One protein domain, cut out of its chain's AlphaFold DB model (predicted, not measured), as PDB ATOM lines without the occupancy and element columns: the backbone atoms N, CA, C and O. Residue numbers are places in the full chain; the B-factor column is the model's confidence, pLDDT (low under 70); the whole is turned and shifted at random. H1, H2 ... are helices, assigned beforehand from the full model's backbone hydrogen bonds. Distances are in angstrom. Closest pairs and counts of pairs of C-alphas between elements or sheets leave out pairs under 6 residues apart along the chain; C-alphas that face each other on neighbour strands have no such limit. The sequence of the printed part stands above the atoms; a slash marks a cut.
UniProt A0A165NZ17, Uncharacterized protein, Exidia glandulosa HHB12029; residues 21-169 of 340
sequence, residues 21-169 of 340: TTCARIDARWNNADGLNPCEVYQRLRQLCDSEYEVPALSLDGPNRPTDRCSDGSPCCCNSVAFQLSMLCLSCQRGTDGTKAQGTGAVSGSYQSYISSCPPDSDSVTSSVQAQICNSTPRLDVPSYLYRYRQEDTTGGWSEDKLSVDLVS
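Overview. This is residues 21 to 169 of the 340 residues of an uncharacterized protein of Exidia glandulosa HHB12029 (UniProt A0A165NZ17). There is little regular structure: long loops wrap round one helix in the middle, H2, and H1 packs steeply across it. H5 packs on the first residues of H2, while H4 lies far out. The 149 printed residues include six named helices, H1 to H6, and no named strand; the class is all helix, with 52 residues in named elements. The whole is compact, radius of gyration of the C-alphas 14.1 A, spanning 36 by 33 by 31 A.

Arrangement. H1, residues 38 to 47, touches H2, residues 80 to 94, at a steep tilt of 45 degrees, opposite ways; the closest C-alphas, of Cys 39 and Cys 89, are 4.4 A apart. With residues 80 to 83 alone, H2 only just touches H3, residues 110 to 114, with 3 pairs of C-alphas within 8 A, the closest those of Phe 83 and Tyr 111, 6.8 A. H4, residues 127 to 135, touches no helix. H2's residues 80 to 84 alone touch H5, residues 144 to 148, closest at the C-alphas of Val 81 and Leu 146, 5.5 A. H5 only just touches H6, residues 160 to 167, with 3 pairs within 8 A, the closest C-alphas those of Tyr 145 and Asp 166, 6.1 A. Every O i to N i+4 pair is within hydrogen-bond range in H1 to H4, against 0 of 1 in H5, where 2 of 2 O i to N i+3 pairs are, and 2 of 4 in H6.

Along the chain. H1 begins at C-alpha 38 (151.121, -7.110, -72.786) and is 14.0 A long; H2 is 21.3 A, H4 12.1 A and H6 10.6 A, ending at C-alpha 167 (145.281, -7.652, -59.741).

Size, cuts and confidence. The C-alphas farthest apart, of Thr 137 and Thr 155, are 38.1 A apart. The printed part has no cut; the link H4 to H5 is short, the others long. Thirty residues have pLDDT under 70, among them 97 to 105 and 164 to 169.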
ATOM      1  N   THR A  21     153.585  -8.723 -81.646       88.56
ATOM      2  CA  THR A  21     152.702  -8.281 -80.562       88.56
ATOM      3  C   THR A  21     151.356  -8.998 -80.575       88.56
ATOM      4  O   THR A  21     150.428  -8.615 -79.859       88.56
ATOM      5  N   THR A  22     151.225 -10.044 -81.398       90.12
ATOM      6  CA  THR A  22     149.977 -10.783 -81.557       90.12
ATOM      7  C   THR A  22     149.867 -11.850 -80.481       90.12
ATOM      8  O   THR A  22     150.636 -12.806 -80.433       90.12
ATOM      9  N   CYS A  23     148.850 -11.730 -79.636       87.75
ATOM     10  CA  CYS A  23     148.557 -12.756 -78.649       87.75
ATOM     11  C   CYS A  23     147.775 -13.918 -79.267       87.75
ATOM     12  O   CYS A  23     146.773 -13.711 -79.958       87.75
ATOM     13  N   ALA A  24     148.181 -15.154 -78.966       87.50
ATOM     14  CA  ALA A  24     147.466 -16.349 -79.415       87.50
ATOM     15  C   ALA A  24     146.062 -16.452 -78.796       87.50
ATOM     16  O   ALA A  24     145.154 -17.053 -79.379       87.50
ATOM     17  N   ARG A  25     145.866 -15.840 -77.625       78.38
ATOM     18  CA  ARG A  25     144.562 -15.633 -77.004       78.38
ATOM     19  C   ARG A  25     144.556 -14.264 -76.334       78.38
ATOM     20  O   ARG A  25     145.512 -13.913 -75.664       78.38
ATOM     21  N   ILE A  26     143.472 -13.515 -76.519       69.06
ATOM     22  CA  ILE A  26     143.239 -12.266 -75.791       69.06
ATOM     23  C   ILE A  26     142.575 -12.649 -74.473       69.06
ATOM     24  O   ILE A  26     141.362 -12.866 -74.406       69.06
ATOM     25  N   ASP A  27     143.369 -12.816 -73.429       68.25
ATOM     26  CA  ASP A  27     142.873 -12.917 -72.072       68.25
ATOM     27  C   ASP A  27     142.613 -11.503 -71.538       68.25
ATOM     28  O   ASP A  27     143.509 -10.746 -71.181       68.25
ATOM     29  N   ALA A  28     141.333 -11.134 -71.446       61.41
ATOM     30  CA  ALA A  28     140.905  -9.828 -70.936       61.41
ATOM     31  C   ALA A  28     141.351  -9.538 -69.484       61.41
ATOM     32  O   ALA A  28     141.066  -8.465 -68.965       61.41
ATOM     33  N   ARG A  29     142.006 -10.496 -68.814       69.00
ATOM     34  CA  ARG A  29     142.515 -10.354 -67.448       69.00
ATOM     35  C   ARG A  29     143.733  -9.445 -67.362       69.00
ATOM     36  O   ARG A  29     143.945  -8.876 -66.297       69.00
ATOM     37  N   TRP A  30     144.510  -9.320 -68.437       75.56
ATOM     38  CA  TRP A  30     145.729  -8.521 -68.402       75.56
ATOM     39  C   TRP A  30     145.583  -7.122 -69.007       75.56
ATOM     40  O   TRP A  30     146.282  -6.214 -68.565       75.56
ATOM     41  N   ASN A  31     144.705  -6.943 -70.000       77.81
ATOM     42  CA  ASN A  31     144.613  -5.703 -70.776       77.81
ATOM     43  C   ASN A  31     144.642  -4.453 -69.890       77.81
ATOM     44  O   ASN A  31     143.893  -4.349 -68.914       77.81
ATOM     45  N   ASN A  32     145.496  -3.496 -70.257       81.38
ATOM     46  CA  ASN A  32     145.560  -2.231 -69.538       81.38
ATOM     47  C   ASN A  32     144.282  -1.397 -69.769       81.38
ATOM     48  O   ASN A  32     143.415  -1.773 -70.565       81.38
ATOM     49  N   ALA A  33     144.154  -0.248 -69.093       81.62
ATOM     50  CA  ALA A  33     142.967   0.605 -69.217       81.62
ATOM     51  C   ALA A  33     142.675   1.059 -70.665       81.62
ATOM     52  O   ALA A  33     141.525   1.342 -70.999       81.62
ATOM     53  N   ASP A  34     143.695   1.075 -71.530       84.56
ATOM     54  CA  ASP A  34     143.598   1.443 -72.945       84.56
ATOM     55  C   ASP A  34     143.286   0.252 -73.873       84.56
ATOM     56  O   ASP A  34     143.212   0.412 -75.093       84.56
ATOM     57  N   GLY A  35     143.101  -0.950 -73.319       87.62
ATOM     58  CA  GLY A  35     142.831  -2.171 -74.077       87.62
ATOM     59  C   GLY A  35     144.046  -2.739 -74.815       87.62
ATOM     60  O   GLY A  35     143.869  -3.617 -75.659       87.62
ATOM     61  N   LEU A  36     145.254  -2.256 -74.509       89.88
ATOM     62  CA  LEU A  36     146.496  -2.785 -75.065       89.88
ATOM     63  C   LEU A  36     146.830  -4.120 -74.412       89.88
ATOM     64  O   LEU A  36     146.644  -4.306 -73.203       89.88
ATOM     65  N   ASN A  37     147.372  -5.026 -75.215       91.06
ATOM     66  CA  ASN A  37     147.863  -6.311 -74.737       91.06
ATOM     67  C   ASN A  37     149.307  -6.193 -74.179       91.06
ATOM     68  O   ASN A  37     149.979  -5.176 -74.403       91.06
ATOM     69  N   PRO A  38     149.825  -7.206 -73.457       91.81
ATOM     70  CA  PRO A  38     151.121  -7.110 -72.786       91.81
ATOM     71  C   PRO A  38     152.297  -6.924 -73.721       91.81
ATOM     72  O   PRO A  38     153.238  -6.208 -73.379       91.81
ATOM     73  N   CYS A  39     152.237  -7.504 -74.914       94.19
ATOM     74  CA  CYS A  39     153.276  -7.314 -75.910       94.19
ATOM     75  C   CYS A  39     153.285  -5.896 -76.477       94.19
ATOM     76  O   CYS A  39     154.356  -5.327 -76.664       94.19
ATOM     77  N   GLU A  40     152.118  -5.292 -76.711       93.81
ATOM     78  CA  GLU A  40     152.029  -3.901 -77.170       93.81
ATOM     79  C   GLU A  40     152.567  -2.927 -76.121       93.81
ATOM     80  O   GLU A  40     153.324  -2.011 -76.452       93.81
ATOM     81  N   VAL A  41     152.210  -3.138 -74.851       94.50
ATOM     82  CA  VAL A  41     152.723  -2.323 -73.742       94.50
ATOM     83  C   VAL A  41     154.234  -2.509 -73.596       94.50
ATOM     84  O   VAL A  41     154.959  -1.524 -73.452       94.50
ATOM     85  N   TYR A  42     154.724  -3.749 -73.699       95.38
ATOM     86  CA  TYR A  42     156.153  -4.047 -73.654       95.38
ATOM     87  C   TYR A  42     156.923  -3.373 -74.797       95.38
ATOM     88  O   TYR A  42     157.925  -2.700 -74.547       95.38
ATOM     89  N   GLN A  43     156.419  -3.476 -76.032       95.44
ATOM     90  CA  GLN A  43     157.032  -2.835 -77.191       95.44
ATOM     91  C   GLN A  43     157.119  -1.326 -77.001       95.44
ATOM     92  O   GLN A  43     158.186  -0.742 -77.172       95.44
ATOM     93  N   ARG A  44     156.014  -0.694 -76.593       95.19
ATOM     94  CA  ARG A  44     155.969   0.756 -76.381       95.19
ATOM     95  C   ARG A  44     156.913   1.211 -75.280       95.19
ATOM     96  O   ARG A  44     157.558   2.239 -75.445       95.19
ATOM     97  N   LEU A  45     157.030   0.445 -74.190       95.44
ATOM     98  CA  LEU A  45     157.992   0.735 -73.126       95.44
ATOM     99  C   LEU A  45     159.421   0.764 -73.677       95.44
ATOM    100  O   LEU A  45     160.153   1.722 -73.438       95.44
ATOM    101  N   ARG A  46     159.813  -0.262 -74.440       96.19
ATOM    102  CA  ARG A  46     161.142  -0.341 -75.061       96.19
ATOM    103  C   ARG A  46     161.357   0.781 -76.083       96.19
ATOM    104  O   ARG A  46     162.423   1.397 -76.085       96.19
ATOM    105  N   GLN A  47     160.314   1.133 -76.837       95.12
ATOM    106  CA  GLN A  47     160.328   2.225 -77.815       95.12
ATOM    107  C   GLN A  47     160.560   3.621 -77.228       95.12
ATOM    108  O   GLN A  47     160.975   4.525 -77.954       95.12
ATOM    109  N   LEU A  48     160.374   3.815 -75.916       94.44
ATOM    110  CA  LEU A  48     160.757   5.067 -75.251       94.44
ATOM    111  C   LEU A  48     162.276   5.309 -75.286       94.44
ATOM    112  O   LEU A  48     162.719   6.460 -75.338       94.44
ATOM    113  N   CYS A  49     163.073   4.237 -75.261       95.12
ATOM    114  CA  CYS A  49     164.532   4.310 -75.322       95.12
ATOM    115  C   CYS A  49     165.083   4.000 -76.720       95.12
ATOM    116  O   CYS A  49     166.097   4.590 -77.098       95.12
ATOM    117  N   ASP A  50     164.417   3.122 -77.471       94.38
ATOM    118  CA  ASP A  50     164.813   2.698 -78.814       94.38
ATOM    119  C   ASP A  50     163.599   2.652 -79.749       94.38
ATOM    120  O   ASP A  50     162.863   1.672 -79.783       94.38
ATOM    121  N   SER A  51     163.387   3.714 -80.529       93.56
ATOM    122  CA  SER A  51     162.213   3.852 -81.398       93.56
ATOM    123  C   SER A  51     162.083   2.770 -82.474       93.56
ATOM    124  O   SER A  51     160.989   2.599 -83.005       93.56
ATOM    125  N   GLU A  52     163.171   2.073 -82.813       93.31
ATOM    126  CA  GLU A  52     163.172   0.986 -83.803       93.31
ATOM    127  C   GLU A  52     162.932  -0.386 -83.163       93.31
ATOM    128  O   GLU A  52     162.837  -1.386 -83.872       93.31
ATOM    129  N   TYR A  53     162.808  -0.451 -81.834       94.12
ATOM    130  CA  TYR A  53     162.582  -1.707 -81.142       94.12
ATOM    131  C   TYR A  53     161.238  -2.331 -81.542       94.12
ATOM    132  O   TYR A  53     160.168  -1.711 -81.459       94.12
ATOM    133  N   GLU A  54     161.309  -3.610 -81.888       94.81
ATOM    134  CA  GLU A  54     160.178  -4.486 -82.158       94.81
ATOM    135  C   GLU A  54     160.247  -5.693 -81.234       94.81
ATOM    136  O   GLU A  54     161.317  -6.272 -81.029       94.81
ATOM    137  N   VAL A  55     159.096  -6.094 -80.696       94.12
ATOM    138  CA  VAL A  55     159.026  -7.311 -79.887       94.12
ATOM    139  C   VAL A  55     159.249  -8.511 -80.807       94.12
ATOM    140  O   VAL A  55     158.473  -8.701 -81.746       94.12
ATOM    141  N   PRO A  56     160.283  -9.337 -80.576       93.25
ATOM    142  CA  PRO A  56     160.456 -10.557 -81.347       93.25
ATOM    143  C   PRO A  56     159.436 -11.616 -80.906       93.25
ATOM    144  O   PRO A  56     158.811 -11.507 -79.849       93.25
ATOM    145  N   ALA A  57     159.324 -12.697 -81.677       90.81
ATOM    146  CA  ALA A  57     158.688 -13.918 -81.195       90.81
ATOM    147  C   ALA A  57     159.473 -14.421 -79.971       90.81
ATOM    148  O   ALA A  57     160.596 -14.919 -80.098       90.81
ATOM    149  N   LEU A  58     158.923 -14.234 -78.771       90.38
ATOM    150  CA  LEU A  58     159.594 -14.566 -77.529       90.38
ATOM    151  C   LEU A  58     159.586 -16.083 -77.355       90.38
ATOM    152  O   LEU A  58     158.557 -16.762 -77.356       90.38
ATOM    153  N   SER A  59     160.777 -16.624 -77.146       88.50
ATOM    154  CA  SER A  59     160.974 -17.992 -76.698       88.50
ATOM    155  C   SER A  59     161.611 -18.015 -75.316       88.50
ATOM    156  O   SER A  59     162.054 -17.001 -74.778       88.50
ATOM    157  N   LEU A  60     161.589 -19.201 -74.715       82.19
ATOM    158  CA  LEU A  60     162.358 -19.475 -73.518       82.19
ATOM    159  C   LEU A  60     163.662 -20.120 -73.963       82.19
ATOM    160  O   LEU A  60     163.643 -21.263 -74.417       82.19
ATOM    161  N   ASP A  61     164.767 -19.400 -73.817       75.62
ATOM    162  CA  ASP A  61     166.097 -19.928 -74.087       75.62
ATOM    163  C   ASP A  61     166.762 -20.401 -72.793       75.62
ATOM    164  O   ASP A  61     166.817 -19.689 -71.782       75.62
ATOM    165  N   GLY A  62     167.319 -21.614 -72.823       69.25
ATOM    166  CA  GLY A  62     167.985 -22.210 -71.665       69.25
ATOM    167  C   GLY A  62     167.018 -22.458 -70.496       69.25
ATOM    168  O   GLY A  62     165.896 -22.905 -70.732       69.25
ATOM    169  N   PRO A  63     167.417 -22.223 -69.231       64.56
ATOM    170  CA  PRO A  63     166.566 -22.466 -68.067       64.56
ATOM    171  C   PRO A  63     165.479 -21.378 -67.953       64.56
ATOM    172  O   PRO A  63     165.539 -20.542 -67.063       64.56
ATOM    173  N   ASN A  64     164.510 -21.365 -68.872       66.56
ATOM    174  CA  ASN A  64     163.323 -20.501 -68.885       66.56
ATOM    175  C   ASN A  64     163.595 -18.986 -68.832       66.56
ATOM    176  O   ASN A  64     163.008 -18.278 -68.013       66.56
ATOM    177  N   ARG A  65     164.431 -18.468 -69.739       70.00
ATOM    178  CA  ARG A  65     164.672 -17.021 -69.877       70.00
ATOM    179  C   ARG A  65     164.049 -16.489 -71.166       70.00
ATOM    180  O   ARG A  65     164.238 -17.145 -72.188       70.00
ATOM    181  N   PRO A  66     163.392 -15.317 -71.165       73.25
ATOM    182  CA  PRO A  66     163.004 -14.658 -72.406       73.25
ATOM    183  C   PRO A  66     164.210 -14.486 -73.334       73.25
ATOM    184  O   PRO A  66     165.303 -14.128 -72.885       73.25
ATOM    185  N   THR A  67     164.008 -14.747 -74.623       83.19
ATOM    186  CA  THR A  67     165.018 -14.514 -75.667       83.19
ATOM    187  C   THR A  67     165.392 -13.035 -75.781       83.19
ATOM    188  O   THR A  67     166.545 -12.720 -76.076       83.19
ATOM    189  N   ASP A  68     164.460 -12.123 -75.491       85.94
ATOM    190  CA  ASP A  68     164.754 -10.693 -75.439       85.94
ATOM    191  C   ASP A  68     165.559 -10.340 -74.179       85.94
ATOM    192  O   ASP A  68     165.091 -10.477 -73.043       85.94
ATOM    193  N   ARG A  69     166.803  -9.909 -74.399       84.00
ATOM    194  CA  ARG A  69     167.754  -9.515 -73.359       84.00
ATOM    195  C   ARG A  69     168.065  -8.032 -73.478       84.00
ATOM    196  O   ARG A  69     168.225  -7.506 -74.575       84.00
ATOM    197  N   CYS A  70     168.276  -7.386 -72.335       88.69
ATOM    198  CA  CYS A  70     168.737  -6.001 -72.266       88.69
ATOM    199  C   CYS A  70     170.216  -5.852 -72.614       88.69
ATOM    200  O   CYS A  70     171.046  -5.578 -71.746       88.69
ATOM    201  N   SER A  71     170.580  -6.053 -73.877       84.81
ATOM    202  CA  SER A  71     171.967  -5.883 -74.326       84.81
ATOM    203  C   SER A  71     172.404  -4.419 -74.430       84.81
ATOM    204  O   SER A  71     173.597  -4.141 -74.442       84.81
ATOM    205  N   ASP A  72     171.453  -3.492 -74.519       86.06
ATOM    206  CA  ASP A  72     171.674  -2.053 -74.698       86.06
ATOM    207  C   ASP A  72     171.885  -1.295 -73.375       86.06
ATOM    208  O   ASP A  72     172.290  -0.134 -73.387       86.06
ATOM    209  N   GLY A  73     171.608  -1.931 -72.231       89.69
ATOM    210  CA  GLY A  73     171.709  -1.298 -70.915       89.69
ATOM    211  C   GLY A  73     170.721  -0.141 -70.716       89.69
ATOM    212  O   GLY A  73     170.916   0.679 -69.816       89.69
ATOM    213  N   SER A  74     169.691  -0.024 -71.564       93.69
ATOM    214  CA  SER A  74     168.775   1.114 -71.521       93.69
ATOM    215  C   SER A  74     167.872   1.049 -70.289       93.69
ATOM    216  O   SER A  74     167.447  -0.034 -69.880       93.69
ATOM    217  N   PRO A  75     167.509   2.196 -69.689       94.38
ATOM    218  CA  PRO A  75     166.675   2.204 -68.490       94.38
ATOM    219  C   PRO A  75     165.237   1.739 -68.770       94.38
ATOM    220  O   PRO A  75     164.540   1.347 -67.837       94.38
ATOM    221  N   CYS A  76     164.790   1.742 -70.034       95.62
ATOM    222  CA  CYS A  76     163.500   1.178 -70.441       95.62
ATOM    223  C   CYS A  76     163.515  -0.356 -70.500       95.62
ATOM    224  O   CYS A  76     162.458  -0.973 -70.404       95.62
ATOM    225  N   CYS A  77     164.695  -0.968 -70.638       95.56
ATOM    226  CA  CYS A  77     164.861  -2.416 -70.624       95.56
ATOM    227  C   CYS A  77     165.276  -2.943 -69.245       95.56
ATOM    228  O   CYS A  77     164.697  -3.903 -68.734       95.56
ATOM    229  N   CYS A  78     166.285  -2.309 -68.650       94.62
ATOM    230  CA  CYS A  78     166.904  -2.686 -67.388       94.62
ATOM    231  C   CYS A  78     166.049  -2.235 -66.205       94.62
ATOM    232  O   CYS A  78     166.377  -1.262 -65.534       94.62
ATOM    233  N   ASN A  79     164.909  -2.894 -66.015       93.50
ATOM    234  CA  ASN A  79     164.058  -2.743 -64.844       93.50
ATOM    235  C   ASN A  79     163.135  -3.957 -64.667       93.50
ATOM    236  O   ASN A  79     162.851  -4.703 -65.610       93.50
ATOM    237  N   SER A  80     162.649  -4.145 -63.441       91.44
ATOM    238  CA  SER A  80     161.730  -5.235 -63.083       91.44
ATOM    239  C   SER A  80     160.395  -5.182 -63.834       91.44
ATOM    240  O   SER A  80     159.818  -6.232 -64.125       91.44
ATOM    241  N   VAL A  81     159.906  -3.990 -64.188       93.50
ATOM    242  CA  VAL A  81     158.651  -3.805 -64.936       93.50
ATOM    243  C   VAL A  81     158.786  -4.355 -66.359       93.50
ATOM    244  O   VAL A  81     157.942  -5.133 -66.796       93.50
ATOM    245  N   ALA A  82     159.872  -4.029 -67.057       94.75
ATOM    246  CA  ALA A  82     160.177  -4.523 -68.395       94.75
ATOM    247  C   ALA A  82     160.339  -6.048 -68.414       94.75
ATOM    248  O   ALA A  82     159.800  -6.707 -69.299       94.75
ATOM    249  N   PHE A  83     161.008  -6.621 -67.409       92.44
ATOM    250  CA  PHE A  83     161.101  -8.076 -67.271       92.44
ATOM    251  C   PHE A  83     159.728  -8.738 -67.103       92.44
ATOM    252  O   PHE A  83     159.432  -9.741 -67.746       92.44
ATOM    253  N   GLN A  84     158.861  -8.198 -66.248       91.25
ATOM    254  CA  GLN A  84     157.534  -8.784 -66.067       91.25
ATOM    255  C   GLN A  84     156.666  -8.630 -67.313       91.25
ATOM    256  O   GLN A  84     155.970  -9.572 -67.678       91.25
ATOM    257  N   LEU A  85     156.730  -7.478 -67.986       93.38
ATOM    258  CA  LEU A  85     156.033  -7.252 -69.249       93.38
ATOM    259  C   LEU A  85     156.511  -8.211 -70.347       93.38
ATOM    260  O   LEU A  85     155.681  -8.697 -71.110       93.38
ATOM    261  N   SER A  86     157.803  -8.544 -70.401       93.50
ATOM    262  CA  SER A  86     158.314  -9.532 -71.360       93.50
ATOM    263  C   SER A  86     157.813 -10.945 -71.049       93.50
ATOM    264  O   SER A  86     157.411 -11.667 -71.959       93.50
ATOM    265  N   MET A  87     157.741 -11.325 -69.769       89.44
ATOM    266  CA  MET A  87     157.160 -12.605 -69.348       89.44
ATOM    267  C   MET A  87     155.654 -12.685 -69.638       89.44
ATOM    268  O   MET A  87     155.172 -13.706 -70.124       89.44
ATOM    269  N   LEU A  88     154.916 -11.599 -69.401       89.94
ATOM    270  CA  LEU A  88     153.496 -11.493 -69.741       89.94
ATOM    271  C   LEU A  88     153.275 -11.555 -71.252       89.94
ATOM    272  O   LEU A  88     152.390 -12.267 -71.718       89.94
ATOM    273  N   CYS A  89     154.110 -10.862 -72.025       92.62
ATOM    274  CA  CYS A  89     154.060 -10.927 -73.477       92.62
ATOM    275  C   CYS A  89     154.318 -12.353 -73.983       92.62
ATOM    276  O   CYS A  89     153.578 -12.853 -74.825       92.62
ATOM    277  N   LEU A  90     155.301 -13.051 -73.410       90.50
ATOM    278  CA  LEU A  90     155.571 -14.450 -73.723       90.50
ATOM    279  C   LEU A  90     154.360 -15.356 -73.427       90.50
ATOM    280  O   LEU A  90     154.014 -16.193 -74.266       90.50
ATOM    281  N   SER A  91     153.708 -15.201 -72.266       87.75
ATOM    282  CA  SER A  91     152.447 -15.905 -71.959       87.75
ATOM    283  C   SER A  91     151.379 -15.611 -73.020       87.75
ATOM    284  O   SER A  91     150.729 -16.534 -73.519       87.75
ATOM    285  N   CYS A  92     151.264 -14.345 -73.428       90.94
ATOM    286  CA  CYS A  92     150.306 -13.873 -74.425       90.94
ATOM    287  C   CYS A  92     150.537 -14.488 -75.814       90.94
ATOM    288  O   CYS A  92     149.617 -15.053 -76.412       90.94
ATOM    289  N   GLN A  93     151.777 -14.447 -76.313       90.94
ATOM    290  CA  GLN A  93     152.173 -15.045 -77.595       90.94
ATOM    291  C   GLN A  93     151.943 -16.563 -77.603       90.94
ATOM    292  O   GLN A  93     151.520 -17.127 -78.611       90.94
ATOM    293  N   ARG A  94     152.165 -17.241 -76.468       88.69
ATOM    294  CA  ARG A  94     151.952 -18.694 -76.338       88.69
ATOM    295  C   ARG A  94     150.498 -19.089 -76.090       88.69
ATOM    296  O   ARG A  94     150.161 -20.260 -76.258       88.69
ATOM    297  N   GLY A  95     149.646 -18.147 -75.690       84.44
ATOM    298  CA  GLY A  95     148.248 -18.408 -75.352       84.44
ATOM    299  C   GLY A  95     148.092 -19.301 -74.122       84.44
ATOM    300  O   GLY A  95     147.130 -20.070 -74.044       84.44
ATOM    301  N   THR A  96     149.044 -19.246 -73.185       75.38
ATOM    302  CA  THR A  96     148.921 -19.956 -71.909       75.38
ATOM    303  C   THR A  96     147.914 -19.226 -71.037       75.38
ATOM    304  O   THR A  96     148.024 -18.026 -70.844       75.38
ATOM    305  N   ASP A  97     146.923 -19.939 -70.512       64.12
ATOM    306  CA  ASP A  97     145.787 -19.359 -69.789       64.12
ATOM    307  C   ASP A  97     146.075 -19.059 -68.306       64.12
ATOM    308  O   ASP A  97     145.143 -19.012 -67.504       64.12
ATOM    309  N   GLY A  98     147.349 -18.942 -67.920       57.59
ATOM    310  CA  GLY A  98     147.805 -18.840 -66.528       57.59
ATOM    311  C   GLY A  98     147.521 -20.083 -65.665       57.59
ATOM    312  O   GLY A  98     148.235 -20.344 -64.708       57.59
ATOM    313  N   THR A  99     146.534 -20.915 -66.022       52.56
ATOM    314  CA  THR A  99     146.018 -22.010 -65.179       52.56
ATOM    315  C   THR A  99     146.743 -23.341 -65.335       52.56
ATOM    316  O   THR A  99     146.509 -24.275 -64.563       52.56
ATOM    317  N   LYS A 100     147.630 -23.466 -66.326       51.94
ATOM    318  CA  LYS A 100     148.434 -24.672 -66.522       51.94
ATOM    319  C   LYS A 100     149.907 -24.340 -66.389       51.94
ATOM    320  O   LYS A 100     150.544 -23.892 -67.333       51.94
ATOM    321  N   ALA A 101     150.443 -24.681 -65.219       46.22
ATOM    322  CA  ALA A 101     151.844 -24.636 -64.796       46.22
ATOM    323  C   ALA A 101     152.872 -25.342 -65.718       46.22
ATOM    324  O   ALA A 101     154.016 -25.564 -65.324       46.22
ATOM    325  N   GLN A 102     152.516 -25.718 -66.946       48.44
ATOM    326  CA  GLN A 102     153.437 -26.291 -67.917       48.44
ATOM    327  C   GLN A 102     154.071 -25.184 -68.772       48.44
ATOM    328  O   GLN A 102     153.739 -25.001 -69.937       48.44
ATOM    329  N   GLY A 103     155.052 -24.488 -68.187       53.25
ATOM    330  CA  GLY A 103     156.204 -24.017 -68.964       53.25
ATOM    331  C   GLY A 103     156.314 -22.531 -69.314       53.25
ATOM    332  O   GLY A 103     157.180 -22.205 -70.120       53.25
ATOM    333  N   THR A 104     155.515 -21.628 -68.743       60.88
ATOM    334  CA  THR A 104     155.744 -20.166 -68.867       60.88
ATOM    335  C   THR A 104     156.304 -19.514 -67.608       60.88
ATOM    336  O   THR A 104     156.780 -18.386 -67.668       60.88
ATOM    337  N   GLY A 105     156.353 -20.239 -66.486       69.56
ATOM    338  CA  GLY A 105     157.030 -19.768 -65.284       69.56
ATOM    339  C   GLY A 105     158.541 -19.646 -65.498       69.56
ATOM    340  O   GLY A 105     159.210 -20.623 -65.861       69.56
ATOM    341  N   ALA A 106     159.090 -18.456 -65.255       77.12
ATOM    342  CA  ALA A 106     160.534 -18.275 -65.228       77.12
ATOM    343  C   ALA A 106     161.080 -18.940 -63.957       77.12
ATOM    344  O   ALA A 106     160.535 -18.749 -62.868       77.12
ATOM    345  N   VAL A 107     162.154 -19.721 -64.064       82.12
ATOM    346  CA  VAL A 107     162.781 -20.329 -62.876       82.12
ATOM    347  C   VAL A 107     163.414 -19.252 -61.987       82.12
ATOM    348  O   VAL A 107     163.675 -18.131 -62.438       82.12
ATOM    349  N   SER A 108     163.699 -19.584 -60.727       82.88
ATOM    350  CA  SER A 108     164.507 -18.717 -59.857       82.88
ATOM    351  C   SER A 108     165.827 -18.335 -60.555       82.88
ATOM    352  O   SER A 108     166.456 -19.161 -61.218       82.88
ATOM    353  N   GLY A 109     166.213 -17.057 -60.467       84.19
ATOM    354  CA  GLY A 109     167.397 -16.523 -61.150       84.19
ATOM    355  C   GLY A 109     167.158 -16.009 -62.579       84.19
ATOM    356  O   GLY A 109     168.088 -15.490 -63.205       84.19
ATOM    357  N   SER A 110     165.943 -16.139 -63.127       86.31
ATOM    358  CA  SER A 110     165.650 -15.682 -64.497       86.31
ATOM    359  C   SER A 110     165.748 -14.167 -64.642       86.31
ATOM    360  O   SER A 110     166.327 -13.696 -65.617       86.31
ATOM    361  N   TYR A 111     165.274 -13.409 -63.649       87.44
ATOM    362  CA  TYR A 111     165.405 -11.952 -63.649       87.44
ATOM    363  C   TYR A 111     166.875 -11.517 -63.565       87.44
ATOM    364  O   TYR A 111     167.314 -10.721 -64.383       87.44
ATOM    365  N   GLN A 112     167.676 -12.123 -62.678       88.75
ATOM    366  CA  GLN A 112     169.122 -11.869 -62.587       88.75
ATOM    367  C   GLN A 112     169.839 -12.185 -63.903       88.75
ATOM    368  O   GLN A 112     170.778 -11.498 -64.292       88.75
ATOM    369  N   SER A 113     169.377 -13.215 -64.615       88.19
ATOM    370  CA  SER A 113     169.899 -13.538 -65.941       88.19
ATOM    371  C   SER A 113     169.492 -12.494 -66.989       88.19
ATOM    372  O   SER A 113     170.313 -12.149 -67.839       88.19
ATOM    373  N   TYR A 114     168.259 -11.981 -66.921       88.75
ATOM    374  CA  TYR A 114     167.741 -10.923 -67.795       88.75
ATOM    375  C   TYR A 114     168.508  -9.603 -67.618       88.75
ATOM    376  O   TYR A 114     168.921  -9.011 -68.612       88.75
ATOM    377  N   ILE A 115     168.791  -9.195 -66.375       90.38
ATOM    378  CA  ILE A 115     169.541  -7.964 -66.068       90.38
ATOM    379  C   ILE A 115     171.066  -8.146 -66.053       90.38
ATOM    380  O   ILE A 115     171.785  -7.240 -65.649       90.38
ATOM    381  N   SER A 116     171.596  -9.301 -66.464       90.50
ATOM    382  CA  SER A 116     173.035  -9.597 -66.327       90.50
ATOM    383  C   SER A 116     173.964  -8.629 -67.079       90.50
ATOM    384  O   SER A 116     175.125  -8.481 -66.702       90.50
ATOM    385  N   SER A 117     173.462  -7.956 -68.116       90.38
ATOM    386  CA  SER A 117     174.155  -6.904 -68.876       90.38
ATOM    387  C   SER A 117     173.765  -5.478 -68.464       90.38
ATOM    388  O   SER A 117     174.244  -4.517 -69.065       90.38
ATOM    389  N   CYS A 118     172.904  -5.322 -67.460       92.50
ATOM    390  CA  CYS A 118     172.435  -4.030 -66.980       92.50
ATOM    391  C   CYS A 118     173.373  -3.426 -65.922       92.50
ATOM    392  O   CYS A 118     174.086  -4.159 -65.231       92.50
ATOM    393  N   PRO A 119     173.355  -2.091 -65.741       92.00
ATOM    394  CA  PRO A 119     174.013  -1.454 -64.607       92.00
ATOM    395  C   PRO A 119     173.493  -2.006 -63.264       92.00
ATOM    396  O   PRO A 119     172.315  -2.375 -63.176       92.00
ATOM    397  N   PRO A 120     174.330  -2.037 -62.211       85.19
ATOM    398  CA  PRO A 120     173.866  -2.361 -60.863       85.19
ATOM    399  C   PRO A 120     172.767  -1.381 -60.415       85.19
ATOM    400  O   PRO A 120     172.710  -0.250 -60.896       85.19
ATOM    401  N   ASP A 121     171.889  -1.829 -59.514       82.31
ATOM    402  CA  ASP A 121     170.762  -1.056 -58.958       82.31
ATOM    403  C   ASP A 121     169.662  -0.665 -59.966       82.31
ATOM    404  O   ASP A 121     168.857   0.237 -59.730       82.31
ATOM    405  N   SER A 122     169.569  -1.389 -61.082       83.00
ATOM    406  CA  SER A 122     168.542  -1.209 -62.115       83.00
ATOM    407  C   SER A 122     167.193  -1.858 -61.774       83.00
ATOM    408  O   SER A 122     166.396  -2.146 -62.654       83.00
ATOM    409  N   ASP A 123     166.884  -2.080 -60.493       81.69
ATOM    410  CA  ASP A 123     165.691  -2.842 -60.098       81.69
ATOM    411  C   ASP A 123     164.368  -2.091 -60.270       81.69
ATOM    412  O   ASP A 123     163.308  -2.709 -60.400       81.69
ATOM    413  N   SER A 124     164.414  -0.760 -60.299       87.69
ATOM    414  CA  SER A 124     163.227   0.090 -60.385       87.69
ATOM    415  C   SER A 124     163.251   0.975 -61.623       87.69
ATOM    416  O   SER A 124     164.305   1.388 -62.107       87.69
ATOM    417  N   VAL A 125     162.059   1.285 -62.134       89.62
ATOM    418  CA  VAL A 125     161.898   2.272 -63.201       89.62
ATOM    419  C   VAL A 125     162.376   3.624 -62.674       89.62
ATOM    420  O   VAL A 125     161.845   4.146 -61.695       89.62
ATOM    421  N   THR A 126     163.391   4.196 -63.320       92.06
ATOM    422  CA  THR A 126     163.897   5.525 -62.947       92.06
ATOM    423  C   THR A 126     162.801   6.585 -63.085       92.06
ATOM    424  O   THR A 126     161.945   6.488 -63.962       92.06
ATOM    425  N   SER A 127     162.852   7.648 -62.278       90.94
ATOM    426  CA  SER A 127     161.874   8.750 -62.345       90.94
ATOM    427  C   SER A 127     161.773   9.384 -63.739       90.94
ATOM    428  O   SER A 127     160.689   9.785 -64.156       90.94
ATOM    429  N   SER A 128     162.882   9.418 -64.484       92.31
ATOM    430  CA  SER A 128     162.925   9.888 -65.874       92.31
ATOM    431  C   SER A 128     162.100   8.997 -66.808       92.31
ATOM    432  O   SER A 128     161.238   9.497 -67.532       92.31
ATOM    433  N   VAL A 129     162.302   7.675 -66.754       93.38
ATOM    434  CA  VAL A 129     161.509   6.723 -67.552       93.38
ATOM    435  C   VAL A 129     160.052   6.739 -67.101       93.38
ATOM    436  O   VAL A 129     159.163   6.757 -67.943       93.38
ATOM    437  N   GLN A 130     159.786   6.839 -65.798       92.75
ATOM    438  CA  GLN A 130     158.423   6.941 -65.282       92.75
ATOM    439  C   GLN A 130     157.698   8.170 -65.843       92.75
ATOM    440  O   GLN A 130     156.567   8.061 -66.310       92.75
ATOM    441  N   ALA A 131     158.357   9.329 -65.871       92.06
ATOM    442  CA  ALA A 131     157.791  10.529 -66.476       92.06
ATOM    443  C   ALA A 131     157.525  10.344 -67.981       92.06
ATOM    444  O   ALA A 131     156.516  10.836 -68.481       92.06
ATOM    445  N   GLN A 132     158.386   9.623 -68.706       93.62
ATOM    446  CA  GLN A 132     158.163   9.308 -70.123       93.62
ATOM    447  C   GLN A 132     156.986   8.350 -70.334       93.62
ATOM    448  O   GLN A 132     156.174   8.596 -71.222       93.62
ATOM    449  N   ILE A 133     156.844   7.319 -69.494       93.56
ATOM    450  CA  ILE A 133     155.686   6.411 -69.491       93.56
ATOM    451  C   ILE A 133     154.401   7.234 -69.316       93.56
ATOM    452  O   ILE A 133     153.498   7.151 -70.149       93.56
ATOM    453  N   CYS A 134     154.360   8.113 -68.311       91.81
ATOM    454  CA  CYS A 134     153.170   8.909 -67.998       91.81
ATOM    455  C   CYS A 134     152.831   9.993 -69.038       91.81
ATOM    456  O   CYS A 134     151.663  10.375 -69.169       91.81
ATOM    457  N   ASN A 135     153.836  10.492 -69.766       92.00
ATOM    458  CA  ASN A 135     153.687  11.534 -70.789       92.00
ATOM    459  C   ASN A 135     153.642  10.987 -72.226       92.00
ATOM    460  O   ASN A 135     153.528  11.767 -73.174       92.00
ATOM    461  N   SER A 136     153.740   9.670 -72.410       90.56
ATOM    462  CA  SER A 136     153.615   9.044 -73.726       90.56
ATOM    463  C   SER A 136     152.215   9.273 -74.309       90.56
ATOM    464  O   SER A 136     151.227   9.409 -73.587       90.56
ATOM    465  N   THR A 137     152.131   9.392 -75.636       87.06
ATOM    466  CA  THR A 137     150.859   9.534 -76.356       87.06
ATOM    467  C   THR A 137     150.791   8.465 -77.448       87.06
ATOM    468  O   THR A 137     151.611   8.516 -78.366       87.06
ATOM    469  N   PRO A 138     149.836   7.519 -77.397       85.31
ATOM    470  CA  PRO A 138     148.856   7.298 -76.320       85.31
ATOM    471  C   PRO A 138     149.529   6.934 -74.987       85.31
ATOM    472  O   PRO A 138     150.653   6.431 -74.988       85.31
ATOM    473  N   ARG A 139     148.849   7.218 -73.868       84.50
ATOM    474  CA  ARG A 139     149.379   6.937 -72.530       84.50
ATOM    475  C   ARG A 139     149.691   5.453 -72.394       84.50
ATOM    476  O   ARG A 139     148.934   4.601 -72.844       84.50
ATOM    477  N   LEU A 140     150.832   5.162 -71.788       90.56
ATOM    478  CA  LEU A 140     151.224   3.808 -71.455       90.56
ATOM    479  C   LEU A 140     150.783   3.530 -70.020       90.56
ATOM    480  O   LEU A 140     151.528   3.794 -69.077       90.56
ATOM    481  N   ASP A 141     149.550   3.053 -69.847       88.62
ATOM    482  CA  ASP A 141     149.081   2.642 -68.527       88.62
ATOM    483  C   ASP A 141     149.710   1.299 -68.139       88.62
ATOM    484  O   ASP A 141     149.381   0.255 -68.708       88.62
ATOM    485  N   VAL A 142     150.662   1.350 -67.207       89.75
ATOM    486  CA  VAL A 142     151.342   0.182 -66.643       89.75
ATOM    487  C   VAL A 142     150.752  -0.081 -65.255       89.75
ATOM    488  O   VAL A 142     150.890   0.771 -64.372       89.75
ATOM    489  N   PRO A 143     150.120  -1.245 -65.024       86.81
ATOM    490  CA  PRO A 143     149.517  -1.557 -63.735       86.81
ATOM    491  C   PRO A 143     150.495  -1.471 -62.555       86.81
ATOM    492  O   PRO A 143     151.640  -1.918 -62.634       86.81
ATOM    493  N   SER A 144     150.020  -0.945 -61.424       86.62
ATOM    494  CA  SER A 144     150.819  -0.708 -60.211       86.62
ATOM    495  C   SER A 144     151.449  -1.983 -59.631       86.62
ATOM    496  O   SER A 144     152.572  -1.932 -59.127       86.62
ATOM    497  N   TYR A 145     150.795  -3.141 -59.766       84.31
ATOM    498  CA  TYR A 145     151.332  -4.421 -59.287       84.31
ATOM    499  C   TYR A 145     152.661  -4.802 -59.966       84.31
ATOM    500  O   TYR A 145     153.516  -5.416 -59.329       84.31
ATOM    501  N   LEU A 146     152.898  -4.367 -61.213       88.44
ATOM    502  CA  LEU A 146     154.170  -4.602 -61.907       88.44
ATOM    503  C   LEU A 146     155.327  -3.841 -61.252       88.44
ATOM    504  O   LEU A 146     156.469  -4.280 -61.308       88.44
ATOM    505  N   TYR A 147     155.062  -2.730 -60.573       86.31
ATOM    506  CA  TYR A 147     156.096  -1.994 -59.842       86.31
ATOM    507  C   TYR A 147     156.429  -2.628 -58.490       86.31
ATOM    508  O   TYR A 147     157.462  -2.318 -57.897       86.31
ATOM    509  N   ARG A 148     155.551  -3.502 -57.983       81.19
ATOM    510  CA  ARG A 148     155.684  -4.108 -56.658       81.19
ATOM    511  C   ARG A 148     156.574  -5.342 -56.652       81.19
ATOM    512  O   ARG A 148     157.053  -5.703 -55.581       81.19
ATOM    513  N   TYR A 149     156.804  -5.975 -57.805       74.19
ATOM    514  CA  TYR A 149     157.637  -7.170 -57.899       74.19
ATOM    515  C   TYR A 149     159.065  -6.864 -57.454       74.19
ATOM    516  O   TYR A 149     159.925  -6.411 -58.210       74.19
ATOM    517  N   ARG A 150     159.298  -7.109 -56.171       64.75
ATOM    518  CA  ARG A 150     160.590  -7.004 -55.534       64.75
ATOM    519  C   ARG A 150     161.121  -8.416 -55.387       64.75
ATOM    520  O   ARG A 150     160.414  -9.319 -54.952       64.75
ATOM    521  N   GLN A 151     162.385  -8.577 -55.751       59.69
ATOM    522  CA  GLN A 151     163.165  -9.815 -55.764       59.69
ATOM    523  C   GLN A 151     163.363 -10.450 -54.361       59.69
ATOM    524  O   GLN A 151     164.344 -11.150 -54.136       59.69
ATOM    525  N   GLU A 152     162.484 -10.186 -53.389       56.03
ATOM    526  CA  GLU A 152     162.573 -10.730 -52.028       56.03
ATOM    527  C   GLU A 152     162.391 -12.259 -52.031       56.03
ATOM    528  O   GLU A 152     163.035 -12.965 -51.256       56.03
ATOM    529  N   ASP A 153     161.660 -12.793 -53.014       54.44
ATOM    530  CA  ASP A 153     161.545 -14.227 -53.270       54.44
ATOM    531  C   ASP A 153     162.685 -14.726 -54.178       54.44
ATOM    532  O   ASP A 153     162.455 -15.227 -55.278       54.44
ATOM    533  N   THR A 154     163.940 -14.628 -53.735       50.91
ATOM    534  CA  THR A 154     165.091 -15.207 -54.469       50.91
ATOM    535  C   THR A 154     164.905 -16.696 -54.808       50.91
ATOM    536  O   THR A 154     165.474 -17.188 -55.780       50.91
ATOM    537  N   THR A 155     164.054 -17.414 -54.075       58.78
ATOM    538  CA  THR A 155     163.682 -18.819 -54.307       58.78
ATOM    539  C   THR A 155     162.433 -19.017 -55.170       58.78
ATOM    540  O   THR A 155     162.235 -20.109 -55.705       58.78
ATOM    541  N   GLY A 156     161.583 -18.001 -55.325       61.66
ATOM    542  CA  GLY A 156     160.322 -18.103 -56.054       61.66
ATOM    543  C   GLY A 156     160.497 -17.713 -57.516       61.66
ATOM    544  O   GLY A 156     160.753 -16.555 -57.820       61.66
ATOM    545  N   GLY A 157     160.330 -18.664 -58.435       72.06
ATOM    546  CA  GLY A 157     160.234 -18.351 -59.862       72.06
ATOM    547  C   GLY A 157     159.139 -17.316 -60.166       72.06
ATOM    548  O   GLY A 157     158.219 -17.106 -59.369       72.06
ATOM    549  N   TRP A 158     159.234 -16.672 -61.330       79.31
ATOM    550  CA  TRP A 158     158.143 -15.844 -61.841       79.31
ATOM    551  C   TRP A 158     156.953 -16.755 -62.154       79.31
ATOM    552  O   TRP A 158     157.114 -17.764 -62.843       79.31
ATOM    553  N   SER A 159     155.776 -16.421 -61.633       75.69
ATOM    554  CA  SER A 159     154.534 -17.135 -61.916       75.69
ATOM    555  C   SER A 159     153.397 -16.140 -62.069       75.69
ATOM    556  O   SER A 159     153.238 -15.237 -61.245       75.69
ATOM    557  N   GLU A 160     152.590 -16.347 -63.102       71.38
ATOM    558  CA  GLU A 160     151.402 -15.554 -63.403       71.38
ATOM    559  C   GLU A 160     150.363 -15.625 -62.269       71.38
ATOM    560  O   GLU A 160     149.724 -14.628 -61.939       71.38
ATOM    561  N   ASP A 161     150.280 -16.767 -61.574       70.31
ATOM    562  CA  ASP A 161     149.394 -16.949 -60.418       70.31
ATOM    563  C   ASP A 161     149.687 -15.935 -59.306       70.31
ATOM    564  O   ASP A 161     148.760 -15.413 -58.684       70.31
ATOM    565  N   LYS A 162     150.969 -15.602 -59.085       69.88
ATOM    566  CA  LYS A 162     151.368 -14.598 -58.087       69.88
ATOM    567  C   LYS A 162     150.936 -13.188 -58.497       69.88
ATOM    568  O   LYS A 162     150.566 -12.409 -57.629       69.88
ATOM    569  N   LEU A 163     150.925 -12.884 -59.799       70.75
ATOM    570  CA  LEU A 163     150.426 -11.606 -60.321       70.75
ATOM    571  C   LEU A 163     148.902 -11.477 -60.158       70.75
ATOM    572  O   LEU A 163     148.397 -10.395 -59.865       70.75
ATOM    573  N   SER A 164     148.163 -12.580 -60.328       67.00
ATOM    574  CA  SER A 164     146.692 -12.587 -60.270       67.00
ATOM    575  C   SER A 164     146.110 -12.203 -58.905       67.00
ATOM    576  O   SER A 164     145.022 -11.631 -58.840       67.00
ATOM    577  N   VAL A 165     146.841 -12.469 -57.819       61.34
ATOM    578  CA  VAL A 165     146.417 -12.121 -56.454       61.34
ATOM    579  C   VAL A 165     146.446 -10.605 -56.237       61.34
ATOM    580  O   VAL A 165     145.554 -10.062 -55.587       61.34
ATOM    581  N   ASP A 166     147.405  -9.909 -56.850       60.56
ATOM    582  CA  ASP A 166     147.562  -8.458 -56.707       60.56
ATOM    583  C   ASP A 166     146.656  -7.656 -57.660       60.56
ATOM    584  O   ASP A 166     146.281  -6.525 -57.348       60.56
ATOM    585  N   LEU A 167     146.224  -8.253 -58.780       62.69
ATOM    586  CA  LEU A 167     145.281  -7.652 -59.741       62.69
ATOM    587  C   LEU A 167     143.944  -7.237 -59.094       62.69
ATOM    588  O   LEU A 167     143.341  -6.238 -59.490       62.69
ATOM    589  N   VAL A 168     143.487  -7.954 -58.063       59.31
ATOM    590  CA  VAL A 168     142.228  -7.647 -57.351       59.31
ATOM    591  C   VAL A 168     142.350  -6.394 -56.470       59.31
ATOM    592  O   VAL A 168     141.342  -5.789 -56.110       59.31
ATOM    593  N   SER A 169     143.573  -5.952 -56.175       57.69
ATOM    594  CA  SER A 169     143.855  -4.834 -55.273       57.69
ATOM    595  C   SER A 169     144.304  -3.566 -56.014       57.69
ATOM    596  O   SER A 169     145.088  -2.799 -55.469       57.69
TER     597      SER A 169